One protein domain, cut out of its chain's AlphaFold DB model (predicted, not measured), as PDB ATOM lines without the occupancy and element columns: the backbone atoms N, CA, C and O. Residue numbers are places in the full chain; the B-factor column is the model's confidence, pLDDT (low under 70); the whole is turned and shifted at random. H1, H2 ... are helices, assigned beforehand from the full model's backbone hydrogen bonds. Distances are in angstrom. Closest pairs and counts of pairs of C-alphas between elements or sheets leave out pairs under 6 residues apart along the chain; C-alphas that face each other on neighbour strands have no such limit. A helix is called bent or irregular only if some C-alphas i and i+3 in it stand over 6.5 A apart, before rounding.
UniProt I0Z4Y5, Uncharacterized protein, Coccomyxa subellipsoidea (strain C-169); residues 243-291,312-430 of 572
ATOM      1  N   TRP A 243     135.537 125.500 111.587       86.25
ATOM      2  CA  TRP A 243     134.189 125.258 112.120       86.25
ATOM      3  C   TRP A 243     133.172 126.291 111.626       86.25
ATOM      4  O   TRP A 243     132.019 125.945 111.378       86.25
ATOM      5  N   THR A 244     133.593 127.543 111.442       86.75
ATOM      6  CA  THR A 244     132.741 128.615 110.910       86.75
ATOM      7  C   THR A 244     132.388 128.350 109.447       86.75
ATOM      8  O   THR A 244     131.218 128.437 109.081       86.75
ATOM      9  N   GLU A 245     133.357 127.947 108.619       88.12
ATOM     10  CA  GLU A 245     133.095 127.564 107.223       88.12
ATOM     11  C   GLU A 245     132.260 126.282 107.100       88.12
ATOM     12  O   GLU A 245     131.363 126.205 106.257       88.12
ATOM     13  N   GLN A 246     132.479 125.295 107.973       87.62
ATOM     14  CA  GLN A 246     131.646 124.090 108.039       87.62
ATOM     15  C   GLN A 246     130.200 124.418 108.433       87.62
ATOM     16  O   GLN A 246     129.273 123.919 107.799       87.62
ATOM     17  N   LEU A 247     129.992 125.302 109.416       88.62
ATOM     18  CA  LEU A 247     128.660 125.759 109.815       88.62
ATOM     19  C   LEU A 247     127.965 126.551 108.697       88.62
ATOM     20  O   LEU A 247     126.786 126.325 108.440       88.62
ATOM     21  N   ARG A 248     128.683 127.445 107.999       90.69
ATOM     22  CA  ARG A 248     128.148 128.176 106.836       90.69
ATOM     23  C   ARG A 248     127.769 127.230 105.697       90.69
ATOM     24  O   ARG A 248     126.696 127.384 105.124       90.69
ATOM     25  N   SER A 249     128.616 126.247 105.397       89.44
ATOM     26  CA  SER A 249     128.338 125.231 104.373       89.44
ATOM     27  C   SER A 249     127.102 124.399 104.729       89.44
ATOM     28  O   SER A 249     126.219 124.214 103.898       89.44
ATOM     29  N   TRP A 250     126.997 123.965 105.989       91.19
ATOM     30  CA  TRP A 250     125.858 123.203 106.505       91.19
ATOM     31  C   TRP A 250     124.548 124.007 106.483       91.19
ATOM     32  O   TRP A 250     123.519 123.500 106.043       91.19
ATOM     33  N   LEU A 251     124.577 125.284 106.886       90.31
ATOM     34  CA  LEU A 251     123.411 126.174 106.797       90.31
ATOM     35  C   LEU A 251     122.959 126.386 105.345       90.31
ATOM     36  O   LEU A 251     121.758 126.447 105.082       90.31
ATOM     37  N   ALA A 252     123.893 126.464 104.395       90.94
ATOM     38  CA  ALA A 252     123.556 126.535 102.979       90.94
ATOM     39  C   ALA A 252     122.912 125.228 102.475       90.94
ATOM     40  O   ALA A 252     121.828 125.284 101.891       90.94
ATOM     41  N   SER A 253     123.529 124.066 102.727       88.38
ATOM     42  CA  SER A 253     123.097 122.781 102.155       88.38
ATOM     43  C   SER A 253     121.854 122.174 102.812       88.38
ATOM     44  O   SER A 253     120.984 121.677 102.100       88.38
ATOM     45  N   GLU A 254     121.749 122.215 104.144       86.69
ATOM     46  CA  GLU A 254     120.687 121.527 104.899       86.69
ATOM     47  C   GLU A 254     119.480 122.416 105.212       86.69
ATOM     48  O   GLU A 254     118.397 121.909 105.512       86.69
ATOM     49  N   LEU A 255     119.648 123.742 105.162       89.00
ATOM     50  CA  LEU A 255     118.619 124.689 105.589       89.00
ATOM     51  C   LEU A 255     118.186 125.640 104.471       89.00
ATOM     52  O   LEU A 255     117.011 125.641 104.113       89.00
ATOM     53  N   LEU A 256     119.095 126.424 103.885       90.31
ATOM     54  CA  LEU A 256     118.710 127.468 102.925       90.31
ATOM     55  C   LEU A 256     118.306 126.899 101.559       90.31
ATOM     56  O   LEU A 256     117.222 127.208 101.069       90.31
ATOM     57  N   GLN A 257     119.131 126.037 100.954       91.25
ATOM     58  CA  GLN A 257     118.841 125.462  99.633       91.25
ATOM     59  C   GLN A 257     117.585 124.564  99.615       91.25
ATOM     60  O   GLN A 257     116.823 124.649  98.649       91.25
ATOM     61  N   PRO A 258     117.293 123.730 100.638       89.06
ATOM     62  CA  PRO A 258     116.038 122.983 100.691       89.06
ATOM     63  C   PRO A 258     114.818 123.893 100.858       89.06
ATOM     64  O   PRO A 258     113.790 123.635 100.234       89.06
ATOM     65  N   LEU A 259     114.925 124.972 101.647       87.88
ATOM     66  CA  LEU A 259     113.845 125.952 101.795       87.88
ATOM     67  C   LEU A 259     113.579 126.714 100.491       87.88
ATOM     68  O   LEU A 259     112.424 126.805 100.094       87.88
ATOM     69  N   ASP A 260     114.608 127.192  99.788       90.12
ATOM     70  CA  ASP A 260     114.441 127.878  98.495       90.12
ATOM     71  C   ASP A 260     113.782 126.969  97.437       90.12
ATOM     72  O   ASP A 260     112.817 127.360  96.774       90.12
ATOM     73  N   ARG A 261     114.203 125.696  97.363       88.38
ATOM     74  CA  ARG A 261     113.538 124.690  96.514       88.38
ATOM     75  C   ARG A 261     112.064 124.515  96.884       88.38
ATOM     76  O   ARG A 261     111.233 124.462  95.983       88.38
ATOM     77  N   LEU A 262     111.728 124.459  98.176       86.19
ATOM     78  CA  LEU A 262     110.335 124.367  98.629       86.19
ATOM     79  C   LEU A 262     109.520 125.609  98.242       86.19
ATOM     80  O   LEU A 262     108.389 125.452  97.788       86.19
ATOM     81  N   VAL A 263     110.076 126.820  98.345       87.31
ATOM     82  CA  VAL A 263     109.404 128.042  97.859       87.31
ATOM     83  C   VAL A 263     109.105 127.929  96.360       87.31
ATOM     84  O   VAL A 263     107.988 128.209  95.931       87.31
ATOM     85  N   ALA A 264     110.051 127.413  95.572       87.31
ATOM     86  CA  ALA A 264     109.898 127.250  94.127       87.31
ATOM     87  C   ALA A 264     108.962 126.101  93.676       87.31
ATOM     88  O   ALA A 264     108.544 126.106  92.507       87.31
ATOM     89  N   THR A 265     108.640 125.113  94.529       87.00
ATOM     90  CA  THR A 265     107.758 123.975  94.171       87.00
ATOM     91  C   THR A 265     106.389 123.998  94.842       87.00
ATOM     92  O   THR A 265     105.405 123.700  94.172       87.00
ATOM     93  N   VAL A 266     106.278 124.388  96.116       85.25
ATOM     94  CA  VAL A 266     105.073 124.136  96.932       85.25
ATOM     95  C   VAL A 266     103.807 124.786  96.355       85.25
ATOM     96  O   VAL A 266     102.737 124.181  96.404       85.25
ATOM     97  N   GLN A 267     103.902 125.966  95.734       85.62
ATOM     98  CA  GLN A 267     102.764 126.585  95.036       85.62
ATOM     99  C   GLN A 267     102.305 125.749  93.825       85.62
ATOM    100  O   GLN A 267     101.106 125.554  93.625       85.62
ATOM    101  N   LYS A 268     103.246 125.187  93.051       86.75
ATOM    102  CA  LYS A 268     102.961 124.295  91.911       86.75
ATOM    103  C   LYS A 268     102.367 122.969  92.383       86.75
ATOM    104  O   LYS A 268     101.440 122.469  91.753       86.75
ATOM    105  N   ASP A 269     102.859 122.442  93.505       85.44
ATOM    106  CA  ASP A 269     102.361 121.209  94.118       85.44
ATOM    107  C   ASP A 269     100.905 121.367  94.593       85.44
ATOM    108  O   ASP A 269     100.087 120.480  94.354       85.44
ATOM    109  N   VAL A 270     100.544 122.515  95.189       85.31
ATOM    110  CA  VAL A 270      99.146 122.831  95.541       85.31
ATOM    111  C   VAL A 270      98.278 122.977  94.291       85.31
ATOM    112  O   VAL A 270      97.234 122.330  94.211       85.31
ATOM    113  N   ILE A 271      98.702 123.774  93.302       85.62
ATOM    114  CA  ILE A 271      97.941 123.968  92.056       85.62
ATOM    115  C   ILE A 271      97.673 122.614  91.387       85.62
ATOM    116  O   ILE A 271      96.519 122.297  91.097       85.62
ATOM    117  N   LYS A 272      98.703 121.773  91.234       87.38
ATOM    118  CA  LYS A 272      98.569 120.430  90.668       87.38
ATOM    119  C   LYS A 272      97.621 119.551  91.488       87.38
ATOM    120  O   LYS A 272      96.654 119.045  90.935       87.38
ATOM    121  N   ALA A 273      97.839 119.425  92.798       84.31
ATOM    122  CA  ALA A 273      97.018 118.556  93.643       84.31
ATOM    123  C   ALA A 273      95.544 118.994  93.710       84.31
ATOM    124  O   ALA A 273      94.666 118.165  93.923       84.31
ATOM    125  N   THR A 274      95.249 120.284  93.512       83.00
ATOM    126  CA  THR A 274      93.863 120.772  93.402       83.00
ATOM    127  C   THR A 274      93.258 120.541  92.015       83.00
ATOM    128  O   THR A 274      92.082 120.184  91.925       83.00
ATOM    129  N   ALA A 275      94.056 120.634  90.946       84.62
ATOM    130  CA  ALA A 275      93.637 120.273  89.594       84.62
ATOM    131  C   ALA A 275      93.346 118.766  89.458       84.62
ATOM    132  O   ALA A 275      92.345 118.404  88.842       84.62
ATOM    133  N   ASP A 276      94.148 117.908  90.100       83.31
ATOM    134  CA  ASP A 276      93.936 116.451  90.164       83.31
ATOM    135  C   ASP A 276      92.581 116.101  90.828       83.31
ATOM    136  O   ASP A 276      91.937 115.122  90.462       83.31
ATOM    137  N   LEU A 277      92.085 116.949  91.742       82.25
ATOM    138  CA  LEU A 277      90.754 116.836  92.364       82.25
ATOM    139  C   LEU A 277      89.624 117.504  91.553       82.25
ATOM    140  O   LEU A 277      88.490 117.597  92.030       82.25
ATOM    141  N   GLY A 278      89.918 117.996  90.347       78.19
ATOM    142  CA  GLY A 278      88.974 118.684  89.464       78.19
ATOM    143  C   GLY A 278      88.660 120.132  89.855       78.19
ATOM    144  O   GLY A 278      87.678 120.692  89.366       78.19
ATOM    145  N   TRP A 279      89.438 120.753  90.751       74.50
ATOM    146  CA  TRP A 279      89.195 122.123  91.217       74.50
ATOM    147  C   TRP A 279      90.040 123.101  90.395       74.50
ATOM    148  O   TRP A 279      91.248 123.218  90.584       74.50
ATOM    149  N   THR A 280      89.399 123.824  89.478       68.31
ATOM    150  CA  THR A 280      90.047 124.823  88.617       68.31
ATOM    151  C   THR A 280      89.780 126.251  89.107       68.31
ATOM    152  O   THR A 280      88.769 126.527  89.751       68.31
ATOM    153  N   GLY A 281      90.696 127.181  88.806       63.09
ATOM    154  CA  GLY A 281      90.529 128.613  89.110       63.09
ATOM    155  C   GLY A 281      91.122 129.109  90.436       63.09
ATOM    156  O   GLY A 281      90.864 130.246  90.818       63.09
ATOM    157  N   LEU A 282      91.933 128.302  91.127       66.75
ATOM    158  CA  LEU A 282      92.704 128.747  92.294       66.75
ATOM    159  C   LEU A 282      93.790 129.758  91.895       66.75
ATOM    160  O   LEU A 282      94.784 129.399  91.269       66.75
ATOM    161  N   GLN A 283      93.598 131.015  92.294       67.88
ATOM    162  CA  GLN A 283      94.620 132.061  92.265       67.88
ATOM    163  C   GLN A 283      95.255 132.133  93.660       67.88
ATOM    164  O   GLN A 283      94.588 132.510  94.620       67.88
ATOM    165  N   LEU A 284      96.518 131.719  93.769       71.44
ATOM    166  CA  LEU A 284      97.338 131.846  94.978       71.44
ATOM    167  C   LEU A 284      98.387 132.926  94.736       71.44
ATOM    168  O   LEU A 284      98.946 132.978  93.636       71.44
ATOM    169  N   SER A 285      98.670 133.753  95.741       71.50
ATOM    170  CA  SER A 285      99.733 134.753  95.628       71.50
ATOM    171  C   SER A 285     101.081 134.053  95.479       71.50
ATOM    172  O   SER A 285     101.343 133.038  96.124       71.50
ATOM    173  N   GLU A 286     101.971 134.591  94.648       70.75
ATOM    174  CA  GLU A 286     103.357 134.127  94.650       70.75
ATOM    175  C   GLU A 286     103.986 134.429  96.018       70.75
ATOM    176  O   GLU A 286     103.915 135.560  96.509       70.75
ATOM    177  N   LEU A 287     104.629 133.428  96.631       66.56
ATOM    178  CA  LEU A 287     105.312 133.558  97.934       66.56
ATOM    179  C   LEU A 287     106.421 134.628  97.933       66.56
ATOM    180  O   LEU A 287     106.877 135.059  98.992       66.56
ATOM    181  N   ASP A 288     106.826 135.045  96.736       60.84
ATOM    182  CA  ASP A 288     107.913 135.965  96.440       60.84
ATOM    183  C   ASP A 288     107.432 137.332  95.937       60.84
ATOM    184  O   ASP A 288     108.245 138.100  95.430       60.84
ATOM    185  N   ALA A 289     106.130 137.633  96.018       54.62
ATOM    186  CA  ALA A 289     105.553 138.849  95.449       54.62
ATOM    187  C   ALA A 289     106.166 140.131  96.055       54.62
ATOM    188  O   ALA A 289     105.716 140.635  97.091       54.62
ATOM    189  N   ASP A 290     107.178 140.679  95.373       50.75
ATOM    190  CA  ASP A 290     107.871 141.923  95.714       50.75
ATOM    191  C   ASP A 290     106.885 143.097  95.714       50.75
ATOM    192  O   ASP A 290     106.603 143.734  94.695       50.75
ATOM    193  N   THR A 291     106.349 143.409  96.896       47.62
ATOM    194  CA  THR A 291     105.250 144.368  97.058       47.62
ATOM    195  C   THR A 291     105.714 145.837  97.014       47.62
ATOM    196  O   THR A 291     105.136 146.687  97.681       47.62
ATOM    197  N   ASP A 312      95.422 138.809 101.032       53.31
ATOM    198  CA  ASP A 312      95.813 137.729 101.951       53.31
ATOM    199  C   ASP A 312      94.704 137.271 102.898       53.31
ATOM    200  O   ASP A 312      94.713 136.120 103.331       53.31
ATOM    201  N   ALA A 313      93.781 138.161 103.282       57.59
ATOM    202  CA  ALA A 313      92.675 137.769 104.152       57.59
ATOM    203  C   ALA A 313      91.756 136.794 103.408       57.59
ATOM    204  O   ALA A 313      91.344 135.777 103.970       57.59
ATOM    205  N   ASP A 314      91.521 137.075 102.126       59.75
ATOM    206  CA  ASP A 314      90.737 136.241 101.230       59.75
ATOM    207  C   ASP A 314      91.499 134.957 100.862       59.75
ATOM    208  O   ASP A 314      90.909 133.884 100.915       59.75
ATOM    209  N   GLU A 315      92.810 135.008 100.603       67.50
ATOM    210  CA  GLU A 315      93.627 133.813 100.330       67.50
ATOM    211  C   GLU A 315      93.735 132.874 101.543       67.50
ATOM    212  O   GLU A 315      93.522 131.665 101.420       67.50
ATOM    213  N   ALA A 316      94.004 133.406 102.740       68.44
ATOM    214  CA  ALA A 316      94.042 132.610 103.964       68.44
ATOM    215  C   ALA A 316      92.664 132.008 104.284       68.44
ATOM    216  O   ALA A 316      92.577 130.849 104.701       68.44
ATOM    217  N   LEU A 317      91.583 132.759 104.045       72.94
ATOM    218  CA  LEU A 317      90.211 132.267 104.160       72.94
ATOM    219  C   LEU A 317      89.911 131.176 103.121       72.94
ATOM    220  O   LEU A 317      89.291 130.172 103.465       72.94
ATOM    221  N   LEU A 318      90.370 131.328 101.881       75.00
ATOM    222  CA  LEU A 318      90.148 130.385 100.786       75.00
ATOM    223  C   LEU A 318      90.903 129.071 101.037       75.00
ATOM    224  O   LEU A 318      90.308 127.996 100.958       75.00
ATOM    225  N   LEU A 319      92.165 129.139 101.465       74.94
ATOM    226  CA  LEU A 319      92.942 127.975 101.899       74.94
ATOM    227  C   LEU A 319      92.347 127.308 103.153       74.94
ATOM    228  O   LEU A 319      92.359 126.076 103.257       74.94
ATOM    229  N   ALA A 320      91.782 128.077 104.089       75.94
ATOM    230  CA  ALA A 320      91.070 127.538 105.248       75.94
ATOM    231  C   ALA A 320      89.760 126.833 104.848       75.94
ATOM    232  O   ALA A 320      89.516 125.712 105.298       75.94
ATOM    233  N   GLN A 321      88.957 127.425 103.957       79.62
ATOM    234  CA  GLN A 321      87.743 126.813 103.402       79.62
ATOM    235  C   GLN A 321      88.059 125.535 102.616       79.62
ATOM    236  O   GLN A 321      87.371 124.526 102.776       79.62
ATOM    237  N   LEU A 322      89.127 125.545 101.814       75.44
ATOM    238  CA  LEU A 322      89.625 124.387 101.075       75.44
ATOM    239  C   LEU A 322      90.052 123.265 102.035       75.44
ATOM    240  O   LEU A 322      89.581 122.134 101.916       75.44
ATOM    241  N   THR A 323      90.830 123.597 103.071       80.38
ATOM    242  CA  THR A 323      91.206 122.661 104.147       80.38
ATOM    243  C   THR A 323      89.975 122.103 104.875       80.38
ATOM    244  O   THR A 323      89.936 120.921 105.219       80.38
ATOM    245  N   GLN A 324      88.952 122.929 105.113       81.25
ATOM    246  CA  GLN A 324      87.720 122.524 105.789       81.25
ATOM    247  C   GLN A 324      86.855 121.601 104.919       81.25
ATOM    248  O   GLN A 324      86.364 120.598 105.431       81.25
ATOM    249  N   ARG A 325      86.726 121.872 103.613       75.75
ATOM    250  CA  ARG A 325      86.050 120.980 102.652       75.75
ATOM    251  C   ARG A 325      86.742 119.623 102.550       75.75
ATOM    252  O   ARG A 325      86.081 118.597 102.657       75.75
ATOM    253  N   LEU A 326      88.070 119.608 102.424       70.75
ATOM    254  CA  LEU A 326      88.857 118.369 102.374       70.75
ATOM    255  C   LEU A 326      88.766 117.559 103.687       70.75
ATOM    256  O   LEU A 326      88.861 116.335 103.660       70.75
ATOM    257  N   ARG A 327      88.523 118.211 104.835       72.06
ATOM    258  CA  ARG A 327      88.277 117.552 106.137       72.06
ATOM    259  C   ARG A 327      86.850 117.034 106.349       72.06
ATOM    260  O   ARG A 327      86.644 116.274 107.288       72.06
ATOM    261  N   GLN A 328      85.874 117.427 105.528       76.94
ATOM    262  CA  GLN A 328      84.485 116.939 105.612       76.94
ATOM    263  C   GLN A 328      84.266 115.597 104.883       76.94
ATOM    264  O   GLN A 328      83.145 115.100 104.805       76.94
ATOM    265  N   GLN A 329      85.340 115.011 104.355       66.81
ATOM    266  CA  GLN A 329      85.365 113.715 103.680       66.81
ATOM    267  C   GLN A 329      85.199 112.521 104.648       66.81
ATOM    268  O   GLN A 329      85.435 112.661 105.852       66.81
ATOM    269  N   PRO A 330      84.790 111.337 104.145       63.59
ATOM    270  CA  PRO A 330      84.616 110.132 104.958       63.59
ATOM    271  C   PRO A 330      85.912 109.663 105.644       63.59
ATOM    272  O   PRO A 330      87.021 110.035 105.270       63.59
ATOM    273  N   ALA A 331      85.758 108.795 106.652       61.19
ATOM    274  CA  ALA A 331      86.797 108.425 107.625       61.19
ATOM    275  C   ALA A 331      88.078 107.766 107.062       61.19
ATOM    276  O   ALA A 331      89.039 107.587 107.809       61.19
ATOM    277  N   GLN A 332      88.110 107.420 105.774       66.44
ATOM    278  CA  GLN A 332      89.337 107.156 105.026       66.44
ATOM    279  C   GLN A 332      89.330 108.017 103.753       66.44
ATOM    280  O   GLN A 332      88.682 107.638 102.776       66.44
ATOM    281  N   PRO A 333      89.993 109.190 103.755       71.50
ATOM    282  CA  PRO A 333      90.105 110.013 102.558       71.50
ATOM    283  C   PRO A 333      90.978 109.312 101.495       71.50
ATOM    284  O   PRO A 333      91.995 108.709 101.854       71.50
ATOM    285  N   PRO A 334      90.629 109.417 100.198       80.31
ATOM    286  CA  PRO A 334      91.476 108.977  99.089       80.31
ATOM    287  C   PRO A 334      92.911 109.535  99.169       80.31
ATOM    288  O   PRO A 334      93.111 110.647  99.671       80.31
ATOM    289  N   PRO A 335      93.924 108.818  98.643       81.38
ATOM    290  CA  PRO A 335      95.328 109.228  98.749       81.38
ATOM    291  C   PRO A 335      95.609 110.592  98.098       81.38
ATOM    292  O   PRO A 335      96.390 111.374  98.636       81.38
ATOM    293  N   GLU A 336      94.918 110.919  97.005       83.19
ATOM    294  CA  GLU A 336      94.958 112.224  96.321       83.19
ATOM    295  C   GLU A 336      94.539 113.377  97.250       83.19
ATOM    296  O   GLU A 336      95.155 114.441  97.281       83.19
ATOM    297  N   ILE A 337      93.530 113.139  98.088       79.69
ATOM    298  CA  ILE A 337      92.974 114.124  99.023       79.69
ATOM    299  C   ILE A 337      93.890 114.306 100.234       79.69
ATOM    300  O   ILE A 337      94.062 115.427 100.718       79.69
ATOM    301  N   VAL A 338      94.562 113.238 100.672       82.56
ATOM    302  CA  VAL A 338      95.652 113.321 101.657       82.56
ATOM    303  C   VAL A 338      96.850 114.090 101.088       82.56
ATOM    304  O   VAL A 338      97.422 114.923 101.794       82.56
ATOM    305  N   ALA A 339      97.208 113.875  99.817       83.50
ATOM    306  CA  ALA A 339      98.284 114.599  99.144       83.50
ATOM    307  C   ALA A 339      97.969 116.100  99.004       83.50
ATOM    308  O   ALA A 339      98.785 116.930  99.406       83.50
ATOM    309  N   CYS A 340      96.762 116.455  98.551       83.06
ATOM    310  CA  CYS A 340      96.302 117.844  98.483       83.06
ATOM    311  C   CYS A 340      96.281 118.511  99.866       83.06
ATOM    312  O   CYS A 340      96.788 119.622 100.026       83.06
ATOM    313  N   LEU A 341      95.760 117.833 100.897       81.06
ATOM    314  CA  LEU A 341      95.817 118.332 102.275       81.06
ATOM    315  C   LEU A 341      97.260 118.568 102.733       81.06
ATOM    316  O   LEU A 341      97.533 119.587 103.366       81.06
ATOM    317  N   LYS A 342      98.191 117.661 102.420       83.81
ATOM    318  CA  LYS A 342      99.605 117.813 102.780       83.81
ATOM    319  C   LYS A 342     100.223 119.039 102.100       83.81
ATOM    320  O   LYS A 342     100.776 119.877 102.810       83.81
ATOM    321  N   ALA A 343     100.055 119.186 100.784       83.31
ATOM    322  CA  ALA A 343     100.571 120.322 100.018       83.31
ATOM    323  C   ALA A 343     100.038 121.666 100.550       83.31
ATOM    324  O   ALA A 343     100.802 122.599 100.784       83.31
ATOM    325  N   VAL A 344      98.737 121.745 100.846       82.25
ATOM    326  CA  VAL A 344      98.088 122.956 101.381       82.25
ATOM    327  C   VAL A 344      98.595 123.315 102.781       82.25
ATOM    328  O   VAL A 344      98.851 124.485 103.060       82.25
ATOM    329  N   ASN A 345      98.793 122.328 103.663       83.88
ATOM    330  CA  ASN A 345      99.391 122.580 104.978       83.88
ATOM    331  C   ASN A 345     100.864 123.018 104.854       83.88
ATOM    332  O   ASN A 345     101.289 123.901 105.597       83.88
ATOM    333  N   GLN A 346     101.630 122.448 103.915       83.44
ATOM    334  CA  GLN A 346     103.011 122.863 103.639       83.44
ATOM    335  C   GLN A 346     103.072 124.311 103.127       83.44
ATOM    336  O   GLN A 346     103.861 125.097 103.646       83.44
ATOM    337  N   TYR A 347     102.187 124.694 102.199       85.12
ATOM    338  CA  TYR A 347     102.048 126.073 101.718       85.12
ATOM    339  C   TYR A 347     101.739 127.045 102.862       85.12
ATOM    340  O   TYR A 347     102.439 128.039 103.032       85.12
ATOM    341  N   GLN A 348     100.742 126.742 103.703       83.94
ATOM    342  CA  GLN A 348     100.378 127.594 104.845       83.94
ATOM    343  C   GLN A 348     101.534 127.767 105.844       83.94
ATOM    344  O   GLN A 348     101.756 128.870 106.345       83.94
ATOM    345  N   GLN A 349     102.279 126.694 106.131       84.44
ATOM    346  CA  GLN A 349     103.441 126.737 107.024       84.44
ATOM    347  C   GLN A 349     104.582 127.570 106.432       84.44
ATOM    348  O   GLN A 349     105.151 128.404 107.133       84.44
ATOM    349  N   LEU A 350     104.876 127.396 105.141       86.38
ATOM    350  CA  LEU A 350     105.919 128.141 104.440       86.38
ATOM    351  C   LEU A 350     105.558 129.629 104.302       86.38
ATOM    352  O   LEU A 350     106.380 130.489 104.596       86.38
ATOM    353  N   ALA A 351     104.304 129.949 103.980       84.81
ATOM    354  CA  ALA A 351     103.812 131.324 103.941       84.81
ATOM    355  C   ALA A 351     103.833 132.004 105.325       84.81
ATOM    356  O   ALA A 351     104.024 133.215 105.405       84.81
ATOM    357  N   ALA A 352     103.636 131.265 106.424       83.62
ATOM    358  CA  ALA A 352     103.797 131.800 107.781       83.62
ATOM    359  C   ALA A 352     105.280 131.999 108.160       83.62
ATOM    360  O   ALA A 352     105.615 132.972 108.836       83.62
ATOM    361  N   LEU A 353     106.171 131.115 107.695       87.94
ATOM    362  CA  LEU A 353     107.625 131.242 107.856       87.94
ATOM    363  C   LEU A 353     108.166 132.478 107.116       87.94
ATOM    364  O   LEU A 353     108.870 133.297 107.694       87.94
ATOM    365  N   LEU A 354     107.792 132.676 105.851       87.81
ATOM    366  CA  LEU A 354     108.251 133.827 105.061       87.81
ATOM    367  C   LEU A 354     107.673 135.173 105.539       87.81
ATOM    368  O   LEU A 354     108.246 136.221 105.253       87.81
ATOM    369  N   ARG A 355     106.572 135.165 106.301       84.06
ATOM    370  CA  ARG A 355     106.012 136.362 106.957       84.06
ATOM    371  C   ARG A 355     106.642 136.689 108.318       84.06
ATOM    372  O   ARG A 355     106.248 137.674 108.934       84.06
ATOM    373  N   GLY A 356     107.582 135.882 108.821       82.44
ATOM    374  CA  GLY A 356     108.148 136.070 110.163       82.44
ATOM    375  C   GLY A 356     107.217 135.636 111.309       82.44
ATOM    376  O   GLY A 356     107.479 135.940 112.472       82.44
ATOM    377  N   GLU A 357     106.114 134.937 111.014       81.12
ATOM    378  CA  GLU A 357     105.077 134.601 112.000       81.12
ATOM    379  C   GLU A 357     105.389 133.334 112.808       81.12
ATOM    380  O   GLU A 357     104.794 133.119 113.867       81.12
ATOM    381  N   GLN A 358     106.279 132.465 112.318       77.50
ATOM    382  CA  GLN A 358     106.609 131.182 112.953       77.50
ATOM    383  C   GLN A 358     108.106 130.852 112.833       77.50
ATOM    384  O   GLN A 358     108.556 130.644 111.709       77.50
ATOM    385  N   PRO A 359     108.877 130.758 113.937       77.44
ATOM    386  CA  PRO A 359     108.462 130.954 115.328       77.44
ATOM    387  C   PRO A 359     108.135 132.419 115.654       77.44
ATOM    388  O   PRO A 359     108.846 133.338 115.249       77.44
ATOM    389  N   ARG A 360     107.061 132.634 116.419       76.69
ATOM    390  CA  ARG A 360     106.568 133.974 116.780       76.69
ATOM    391  C   ARG A 360     107.612 134.808 117.530       76.69
ATOM    392  O   ARG A 360     108.301 134.290 118.403       76.69
ATOM    393  N   ALA A 361     107.607 136.116 117.262       75.25
ATOM    394  CA  ALA A 361     108.355 137.149 117.990       75.25
ATOM    395  C   ALA A 361     109.895 137.022 117.970       75.25
ATOM    396  O   ALA A 361     110.565 137.610 118.816       75.25
ATOM    397  N   LEU A 362     110.461 136.285 117.005       81.31
ATOM    398  CA  LEU A 362     111.910 136.243 116.765       81.31
ATOM    399  C   LEU A 362     112.402 137.324 115.789       81.31
ATOM    400  O   LEU A 362     113.541 137.761 115.907       81.31
ATOM    401  N   LEU A 363     111.562 137.747 114.841       84.75
ATOM    402  CA  LEU A 363     111.865 138.833 113.906       84.75
ATOM    403  C   LEU A 363     111.073 140.106 114.261       84.75
ATOM    404  O   LEU A 363     109.945 139.998 114.755       84.75
ATOM    405  N   PRO A 364     111.625 141.307 113.989       81.94
ATOM    406  CA  PRO A 364     110.845 142.546 113.960       81.94
ATOM    407  C   PRO A 364     109.763 142.486 112.861       81.94
ATOM    408  O   PRO A 364     109.823 141.611 111.989       81.94
ATOM    409  N   PRO A 365     108.766 143.398 112.863       79.12
ATOM    410  CA  PRO A 365     107.786 143.494 111.781       79.12
ATOM    411  C   PRO A 365     108.502 143.661 110.436       79.12
ATOM    412  O   PRO A 365     109.096 144.696 110.154       79.12
ATOM    413  N   THR A 366     108.473 142.606 109.628       84.06
ATOM    414  CA  THR A 366     109.259 142.487 108.398       84.06
ATOM    415  C   THR A 366     108.331 142.667 107.195       84.06
ATOM    416  O   THR A 366     107.259 142.055 107.180       84.06
ATOM    417  N   PRO A 367     108.684 143.486 106.185       84.69
ATOM    418  CA  PRO A 367     107.851 143.637 104.999       84.69
ATOM    419  C   PRO A 367     107.779 142.331 104.197       84.69
ATOM    420  O   PRO A 367     108.684 141.492 104.226       84.69
ATOM    421  N   ARG A 368     106.671 142.152 103.472       82.06
ATOM    422  CA  ARG A 368     106.425 140.953 102.658       82.06
ATOM    423  C   ARG A 368     107.453 140.832 101.540       82.06
ATOM    424  O   ARG A 368     107.946 141.834 101.042       82.06
ATOM    425  N   GLY A 369     107.794 139.603 101.172       85.38
ATOM    426  CA  GLY A 369     108.835 139.321 100.182       85.38
ATOM    427  C   GLY A 369     110.269 139.438 100.718       85.38
ATOM    428  O   GLY A 369     111.111 138.668 100.274       85.38
ATOM    429  N   TYR A 370     110.568 140.277 101.725       89.31
ATOM    430  CA  TYR A 370     111.950 140.463 102.214       89.31
ATOM    431  C   TYR A 370     112.621 139.159 102.670       89.31
ATOM    432  O   TYR A 370     113.745 138.869 102.264       89.31
ATOM    433  N   VAL A 371     111.931 138.335 103.471       90.62
ATOM    434  CA  VAL A 371     112.478 137.046 103.942       90.62
ATOM    435  C   VAL A 371     112.712 136.083 102.775       90.62
ATOM    436  O   VAL A 371     113.723 135.390 102.767       90.62
ATOM    437  N   ALA A 372     111.828 136.065 101.771       90.00
ATOM    438  CA  ALA A 372     111.959 135.218 100.583       90.00
ATOM    439  C   ALA A 372     113.111 135.681  99.670       90.00
ATOM    440  O   ALA A 372     113.964 134.886  99.269       90.00
ATOM    441  N   ALA A 373     113.205 136.991  99.424       90.06
ATOM    442  CA  ALA A 373     114.280 137.612  98.661       90.06
ATOM    443  C   ALA A 373     115.652 137.413  99.331       90.06
ATOM    444  O   ALA A 373     116.615 137.033  98.659       90.06
ATOM    445  N   ARG A 374     115.759 137.596 100.657       91.56
ATOM    446  CA  ARG A 374     117.002 137.307 101.393       91.56
ATOM    447  C   ARG A 374     117.304 135.816 101.466       91.56
ATOM    448  O   ARG A 374     118.460 135.464 101.262       91.56
ATOM    449  N   LEU A 375     116.314 134.940 101.664       92.06
ATOM    450  CA  LEU A 375     116.501 133.483 101.598       92.06
ATOM    451  C   LEU A 375     117.179 133.084 100.280       92.06
ATOM    452  O   LEU A 375     118.207 132.417 100.318       92.06
ATOM    453  N   ARG A 376     116.679 133.573  99.140       91.06
ATOM    454  CA  ARG A 376     117.283 133.360  97.811       91.06
ATOM    455  C   ARG A 376     118.713 133.865  97.710       91.06
ATOM    456  O   ARG A 376     119.602 133.128  97.295       91.06
ATOM    457  N   GLN A 377     118.950 135.114  98.109       91.38
ATOM    458  CA  GLN A 377     120.279 135.727  98.044       91.38
ATOM    459  C   GLN A 377     121.294 134.991  98.943       91.38
ATOM    460  O   GLN A 377     122.451 134.837  98.559       91.38
ATOM    461  N   LEU A 378     120.864 134.485 100.104       92.06
ATOM    462  CA  LEU A 378     121.676 133.682 101.026       92.06
ATOM    463  C   LEU A 378     121.861 132.225 100.542       92.06
ATOM    464  O   LEU A 378     122.914 131.638 100.788       92.06
ATOM    465  N   ALA A 379     120.878 131.653  99.835       91.50
ATOM    466  CA  ALA A 379     120.903 130.292  99.281       91.50
ATOM    467  C   ALA A 379     121.697 130.158  97.966       91.50
ATOM    468  O   ALA A 379     122.039 129.041  97.576       91.50
ATOM    469  N   ALA A 380     122.015 131.270  97.293       88.06
ATOM    470  CA  ALA A 380     122.646 131.309  95.967       88.06
ATOM    471  C   ALA A 380     124.084 130.739  95.885       88.06
ATOM    472  O   ALA A 380     124.694 130.769  94.816       88.06
ATOM    473  N   GLY A 381     124.647 130.230  96.987       83.06
ATOM    474  CA  GLY A 381     125.991 129.653  97.047       83.06
ATOM    475  C   GLY A 381     126.086 128.392  97.921       83.06
ATOM    476  O   GLY A 381     125.166 128.084  98.680       83.06
ATOM    477  N   PRO A 382     127.208 127.648  97.834       80.69
ATOM    478  CA  PRO A 382     127.485 126.478  98.681       80.69
ATOM    479  C   PRO A 382     127.899 126.857 100.111       80.69
ATOM    480  O   PRO A 382     127.860 126.033 101.015       80.69
ATOM    481  N   VAL A 383     128.303 128.111 100.298       83.25
ATOM    482  CA  VAL A 383     128.589 128.783 101.565       83.25
ATOM    483  C   VAL A 383     127.741 130.053 101.532       83.25
ATOM    484  O   VAL A 383     127.565 130.617 100.449       83.25
ATOM    485  N   VAL A 384     127.207 130.501 102.674       89.00
ATOM    486  CA  VAL A 384     126.308 131.671 102.771       89.00
ATOM    487  C   VAL A 384     127.057 132.983 102.456       89.00
ATOM    488  O   VAL A 384     127.379 133.769 103.338       89.00
ATOM    489  N   ALA A 385     127.413 133.198 101.189       84.81
ATOM    490  CA  ALA A 385     128.408 134.186 100.765       84.81
ATOM    491  C   ALA A 385     127.868 135.623 100.702       84.81
ATOM    492  O   ALA A 385     128.641 136.574 100.770       84.81
ATOM    493  N   ALA A 386     126.547 135.780 100.593       86.81
ATOM    494  CA  ALA A 386     125.856 137.067 100.655       86.81
ATOM    495  C   ALA A 386     125.460 137.475 102.089       86.81
ATOM    496  O   ALA A 386     124.624 138.364 102.239       86.81
ATOM    497  N   PHE A 387     125.991 136.792 103.111       91.19
ATOM    498  CA  PHE A 387     125.731 137.055 104.525       91.19
ATOM    499  C   PHE A 387     126.487 138.287 105.024       91.19
ATOM    500  O   PHE A 387     127.714 138.341 104.920       91.19
ATOM    501  N   ASP A 388     125.760 139.206 105.651       89.75
ATOM    502  CA  ASP A 388     126.305 140.295 106.449       89.75
ATOM    503  C   ASP A 388     125.802 140.204 107.899       89.75
ATOM    504  O   ASP A 388     124.626 139.949 108.166       89.75
ATOM    505  N   TRP A 389     126.701 140.355 108.870       84.88
ATOM    506  CA  TRP A 389     126.408 139.995 110.261       84.88
ATOM    507  C   TRP A 389     125.684 141.120 111.019       84.88
ATOM    508  O   TRP A 389     124.753 140.821 111.779       84.88
ATOM    509  N   ASP A 390     126.087 142.382 110.797       86.12
ATOM    510  CA  ASP A 390     125.453 143.612 111.301       86.12
ATOM    511  C   ASP A 390     124.516 144.275 110.278       86.12
ATOM    512  O   ASP A 390     123.861 145.262 110.609       86.12
ATOM    513  N   GLY A 391     124.404 143.705 109.073       87.81
ATOM    514  CA  GLY A 391     123.602 144.228 107.970       87.81
ATOM    515  C   GLY A 391     122.699 143.193 107.298       87.81
ATOM    516  O   GLY A 391     122.279 142.199 107.895       87.81
ATOM    517  N   GLY A 392     122.386 143.453 106.031       87.50
ATOM    518  CA  GLY A 392     121.568 142.605 105.174       87.50
ATOM    519  C   GLY A 392     121.641 143.051 103.713       87.50
ATOM    520  O   GLY A 392     122.355 143.988 103.354       87.50
ATOM    521  N   GLY A 393     120.901 142.366 102.844       84.31
ATOM    522  CA  GLY A 393     120.886 142.643 101.405       84.31
ATOM    523  C   GLY A 393     119.984 143.804 100.998       84.31
ATOM    524  O   GLY A 393     119.091 144.217 101.737       84.31
ATOM    525  N   SER A 394     120.180 144.290  99.772       85.00
ATOM    526  CA  SER A 394     119.244 145.216  99.139       85.00
ATOM    527  C   SER A 394     117.900 144.542  98.847       85.00
ATOM    528  O   SER A 394     117.835 143.393  98.399       85.00
ATOM    529  N   TRP A 395     116.818 145.285  99.070       85.44
ATOM    530  CA  TRP A 395     115.445 144.851  98.818       85.44
ATOM    531  C   TRP A 395     114.602 146.034  98.326       85.44
ATOM    532  O   TRP A 395     114.852 147.177  98.708       85.44
ATOM    533  N   GLY A 396     113.657 145.796  97.407       82.31
ATOM    534  CA  GLY A 396     112.875 146.872  96.775       82.31
ATOM    535  C   GLY A 396     113.729 147.937  96.060       82.31
ATOM    536  O   GLY A 396     113.359 149.106  96.017       82.31
ATOM    537  N   GLY A 397     114.927 147.573  95.582       84.12
ATOM    538  CA  GLY A 397     115.906 148.512  95.009       84.12
ATOM    539  C   GLY A 397     116.600 149.439  96.022       84.12
ATOM    540  O   GLY A 397     117.468 150.220  95.633       84.12
ATOM    541  N   LYS A 398     116.262 149.348  97.312       86.62
ATOM    542  CA  LYS A 398     116.863 150.122  98.407       86.62
ATOM    543  C   LYS A 398     117.995 149.311  99.062       86.62
ATOM    544  O   LYS A 398     117.905 148.080  99.113       86.62
ATOM    545  N   PRO A 399     119.071 149.949  99.562       87.75
ATOM    546  CA  PRO A 399     120.035 149.274 100.429       87.75
ATOM    547  C   PRO A 399     119.370 148.868 101.753       87.75
ATOM    548  O   PRO A 399     118.328 149.412 102.121       87.75
ATOM    549  N   TRP A 400     119.983 147.929 102.477       92.19
ATOM    550  CA  TRP A 400     119.507 147.528 103.801       92.19
ATOM    551  C   TRP A 400     119.461 148.714 104.779       92.19
ATOM    552  O   TRP A 400     120.302 149.615 104.734       92.19
ATOM    553  N   SER A 401     118.474 148.693 105.674       87.12
ATOM    554  CA  SER A 401     118.261 149.682 106.728       87.12
ATOM    555  C   SER A 401     118.003 148.972 108.066       87.12
ATOM    556  O   SER A 401     117.478 147.858 108.066       87.12
ATOM    557  N   PRO A 402     118.302 149.603 109.218       86.25
ATOM    558  CA  PRO A 402     118.151 148.978 110.540       86.25
ATOM    559  C   PRO A 402     116.694 148.716 110.963       86.25
ATOM    560  O   PRO A 402     116.459 148.156 112.032       86.25
ATOM    561  N   GLU A 403     115.712 149.117 110.151       85.56
ATOM    562  CA  GLU A 403     114.301 148.744 110.318       85.56
ATOM    563  C   GLU A 403     114.031 147.296 109.867       85.56
ATOM    564  O   GLU A 403     113.056 146.681 110.296       85.56
ATOM    565  N   LEU A 404     114.906 146.737 109.022       88.88
ATOM    566  CA  LEU A 404     114.822 145.375 108.503       88.88
ATOM    567  C   LEU A 404     115.685 144.411 109.340       88.88
ATOM    568  O   LEU A 404     116.753 144.798 109.822       88.88
ATOM    569  N   PRO A 405     115.295 143.128 109.475       90.75
ATOM    570  CA  PRO A 405     116.147 142.125 110.109       90.75
ATOM    571  C   PRO A 405     117.534 142.032 109.458       90.75
ATOM    572  O   PRO A 405     117.637 142.031 108.227       90.75
ATOM    573  N   THR A 406     118.580 141.880 110.274       92.62
ATOM    574  CA  THR A 406     119.918 141.497 109.795       92.62
ATOM    575  C   THR A 406     119.945 140.034 109.360       92.62
ATOM    576  O   THR A 406     119.110 139.235 109.800       92.62
ATOM    577  N   ASP A 407     120.932 139.628 108.559       93.19
ATOM    578  CA  ASP A 407     121.034 138.216 108.166       93.19
ATOM    579  C   ASP A 407     121.326 137.303 109.357       93.19
ATOM    580  O   ASP A 407     120.855 136.168 109.384       93.19
ATOM    581  N   SER A 408     122.038 137.792 110.378       91.50
ATOM    582  CA  SER A 408     122.201 137.076 111.650       91.50
ATOM    583  C   SER A 408     120.845 136.739 112.279       91.50
ATOM    584  O   SER A 408     120.621 135.603 112.701       91.50
ATOM    585  N   ALA A 409     119.912 137.699 112.302       91.31
ATOM    586  CA  ALA A 409     118.560 137.483 112.809       91.31
ATOM    587  C   ALA A 409     117.753 136.533 111.905       91.31
ATOM    588  O   ALA A 409     117.081 135.637 112.416       91.31
ATOM    589  N   LEU A 410     117.861 136.669 110.576       91.69
ATOM    590  CA  LEU A 410     117.195 135.782 109.613       91.69
ATOM    591  C   LEU A 410     117.692 134.332 109.706       91.69
ATOM    592  O   LEU A 410     116.875 133.417 109.782       91.69
ATOM    593  N   LEU A 411     119.007 134.097 109.744       91.75
ATOM    594  CA  LEU A 411     119.566 132.747 109.861       91.75
ATOM    595  C   LEU A 411     119.182 132.096 111.190       91.75
ATOM    596  O   LEU A 411     118.786 130.933 111.195       91.75
ATOM    597  N   LEU A 412     119.234 132.833 112.306       90.62
ATOM    598  CA  LEU A 412     118.789 132.323 113.606       90.62
ATOM    599  C   LEU A 412     117.283 132.030 113.627       90.62
ATOM    600  O   LEU A 412     116.870 131.025 114.202       90.62
ATOM    601  N   TYR A 413     116.467 132.859 112.972       91.62
ATOM    602  CA  TYR A 413     115.030 132.637 112.814       91.62
ATOM    603  C   TYR A 413     114.721 131.367 112.008       91.62
ATOM    604  O   TYR A 413     113.980 130.502 112.483       91.62
ATOM    605  N   LEU A 414     115.323 131.218 110.825       90.56
ATOM    606  CA  LEU A 414     115.137 130.044 109.970       90.56
ATOM    607  C   LEU A 414     115.694 128.776 110.636       90.56
ATOM    608  O   LEU A 414     115.063 127.723 110.575       90.56
ATOM    609  N   PHE A 415     116.825 128.873 111.339       89.00
ATOM    610  CA  PHE A 415     117.382 127.776 112.133       89.00
ATOM    611  C   PHE A 415     116.467 127.393 113.299       89.00
ATOM    612  O   PHE A 415     116.217 126.209 113.512       89.00
ATOM    613  N   ALA A 416     115.878 128.359 114.008       86.62
ATOM    614  CA  ALA A 416     114.878 128.079 115.033       86.62
ATOM    615  C   ALA A 416     113.623 127.413 114.439       86.62
ATOM    616  O   ALA A 416     113.130 126.439 115.008       86.62
ATOM    617  N   ALA A 417     113.136 127.863 113.277       85.62
ATOM    618  CA  ALA A 417     112.035 127.215 112.559       85.62
ATOM    619  C   ALA A 417     112.362 125.750 112.230       85.62
ATOM    620  O   ALA A 417     111.616 124.836 112.591       85.62
ATOM    621  N   PHE A 418     113.527 125.521 111.628       84.62
ATOM    622  CA  PHE A 418     114.051 124.206 111.281       84.62
ATOM    623  C   PHE A 418     114.201 123.292 112.509       84.62
ATOM    624  O   PHE A 418     113.763 122.143 112.469       84.62
ATOM    625  N   LEU A 419     114.714 123.819 113.627       82.06
ATOM    626  CA  LEU A 419     114.765 123.120 114.912       82.06
ATOM    627  C   LEU A 419     113.380 122.828 115.491       82.06
ATOM    628  O   LEU A 419     113.242 121.851 116.218       82.06
ATOM    629  N   THR A 420     112.348 123.645 115.243       75.19
ATOM    630  CA  THR A 420     110.999 123.346 115.757       75.19
ATOM    631  C   THR A 420     110.334 122.171 115.045       75.19
ATOM    632  O   THR A 420     109.522 121.488 115.684       75.19
ATOM    633  N   ASN A 421     110.716 121.882 113.796       72.00
ATOM    634  CA  ASN A 421     110.195 120.751 113.039       72.00
ATOM    635  C   ASN A 421     110.575 119.418 113.709       72.00
ATOM    636  O   ASN A 421     111.747 119.134 113.954       72.00
ATOM    637  N   LYS A 422     109.570 118.598 114.042       57.38
ATOM    638  CA  LYS A 422     109.753 117.386 114.861       57.38
ATOM    639  C   LYS A 422     110.639 116.348 114.182       57.38
ATOM    640  O   LYS A 422     111.431 115.715 114.873       57.38
ATOM    641  N   ASP A 423     110.535 116.238 112.863       59.47
ATOM    642  CA  ASP A 423     111.262 115.244 112.073       59.47
ATOM    643  C   ASP A 423     112.773 115.556 112.050       59.47
ATOM    644  O   ASP A 423     113.604 114.653 112.105       59.47
ATOM    645  N   ASN A 424     113.137 116.844 112.105       56.19
ATOM    646  CA  ASN A 424     114.528 117.305 112.081       56.19
ATOM    647  C   ASN A 424     115.215 117.216 113.457       56.19
ATOM    648  O   ASN A 424     116.428 117.027 113.532       56.19
ATOM    649  N   LYS A 425     114.461 117.309 114.567       51.31
ATOM    650  CA  LYS A 425     115.020 117.273 115.938       51.31
ATOM    651  C   LYS A 425     115.811 116.001 116.239       51.31
ATOM    652  O   LYS A 425     116.816 116.071 116.940       51.31
ATOM    653  N   ALA A 426     115.349 114.856 115.740       44.72
ATOM    654  CA  ALA A 426     115.950 113.555 116.029       44.72
ATOM    655  C   ALA A 426     117.216 113.260 115.202       44.72
ATOM    656  O   ALA A 426     118.025 112.432 115.607       44.72
ATOM    657  N   LEU A 427     117.390 113.925 114.055       46.59
ATOM    658  CA  LEU A 427     118.433 113.592 113.079       46.59
ATOM    659  C   LEU A 427     119.773 114.309 113.318       46.59
ATOM    660  O   LEU A 427     120.796 113.850 112.820       46.59
ATOM    661  N   ILE A 428     119.780 115.431 114.047       50.38
ATOM    662  CA  ILE A 428     120.841 116.448 113.885       50.38
ATOM    663  C   ILE A 428     121.705 116.634 115.139       50.38
ATOM    664  O   ILE A 428     122.913 116.819 115.026       50.38
ATOM    665  N   PHE A 429     121.134 116.522 116.343       49.69
ATOM    666  CA  PHE A 429     121.867 116.738 117.599       49.69
ATOM    667  C   PHE A 429     121.917 115.468 118.451       49.69
ATOM    668  O   PHE A 429     121.135 115.277 119.376       49.69
ATOM    669  N   THR A 430     122.877 114.598 118.137       50.56
ATOM    670  CA  THR A 430     123.311 113.508 119.034       50.56
ATOM    671  C   THR A 430     124.364 114.005 120.033       50.56
ATOM    672  O   THR A 430     124.995 115.033 119.788       50.56
TER     673      THR A 430
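AT A GLANCE: This is residues 243 to 291 and 312 to 430 of the 572 residues of an uncharacterized protein of Coccomyxa subellipsoidea (strain C-169) (UniProt I0Z4Y5). A long bent helix, H1, runs along most of the length of the domain, and a group of parts packs on each of its two arms. On the second arm, H1b, packs H3, which makes a helical hairpin with H2; on the first arm, H1a, packs H4 crosswise, with H5 nearby and long loops, residues 355 to 369 and 380 to 406, beside H4 and H5. Residues 330 to 335 and 421 to 427, the latter including most of the short H6, stick out. The printed part has 168 residues with six named helices, H1 to H6 in chain order, and no named strand; it is all helix by class, with 101 residues in the named helices. It is compact, with a radius of gyration of the C-alphas of 17.5 A, and spans 52 by 41 by 27 A.

IN THESE COORDINATES: H1, residues 243 to 276, begins with C-alpha 243 at (134.189, 125.258, 112.120). By its hydrogen bonds it was assigned as one helix, but it is bent: C-alphas 264 and 267 are 7.2 A apart. Its arms are H1a, residues 243 to 264, 30.3 A long, and H1b, residues 267 to 276. H1a is irregular, with C-alphas 254 and 257 6.8 A apart. H2 is residues 312 to 327, 21.9 A, and H3 is residues 335 to 354, 28.5 A, ending with C-alpha 354 at (108.251, 133.827, 105.061). H4 is residues 370 to 379, H5 residues 407 to 420, 19.5 A, and H6 residues 422 to 428, ending with C-alpha 428 at (120.841, 116.448, 113.885).

HOW THE PARTS SIT: H1 is the hub, touching three helices. H1b touches H3 at a shallow tilt of 23 degrees, opposite ways; their closest C-alphas, of Ala 273 and Cys 340, are 4.9 A apart. H2 and H3 form a hairpin at a shallow tilt of 27 degrees, closest at C-alphas Thr 323 and Leu 341, 6.6 A. H1b and H2 are apart. H1a touches H4 with residues 252 to 260 alone, at a steep tilt of 56 degrees, closest at C-alphas Leu 256 and Ala 379, 5.1 A. H1a and H5 only just touch, with 3 pairs of C-alphas within 8 A, closest at Leu 255 and Phe 418, 7.3 A. H6 is close to H5 but not clearly touching, with the closest C-alphas, of Leu 419 and Lys 425, 5.9 A apart. Every O i to N i+4 pair is within hydrogen-bond range in H1b, H2, H3, H4 and H5; in H1a 15 of 18 are, and in H6 0 of 3, beside 2 of 4 O i to N i+3 pairs.

THE WHOLE: The C-alphas farthest apart, of Pro 330 and Asp 390, are 53.2 A apart. Residues 292 to 311 are not printed, and C-alphas 291 and 312 are 12.5 A apart across the cut. The links H3 to H4 and H4 to H5 are long, with 15 and 27 residues. The mean pLDDT of the printed part is 80.5; 27 residues are under 70, among them 287 to 291 and 422 to 430.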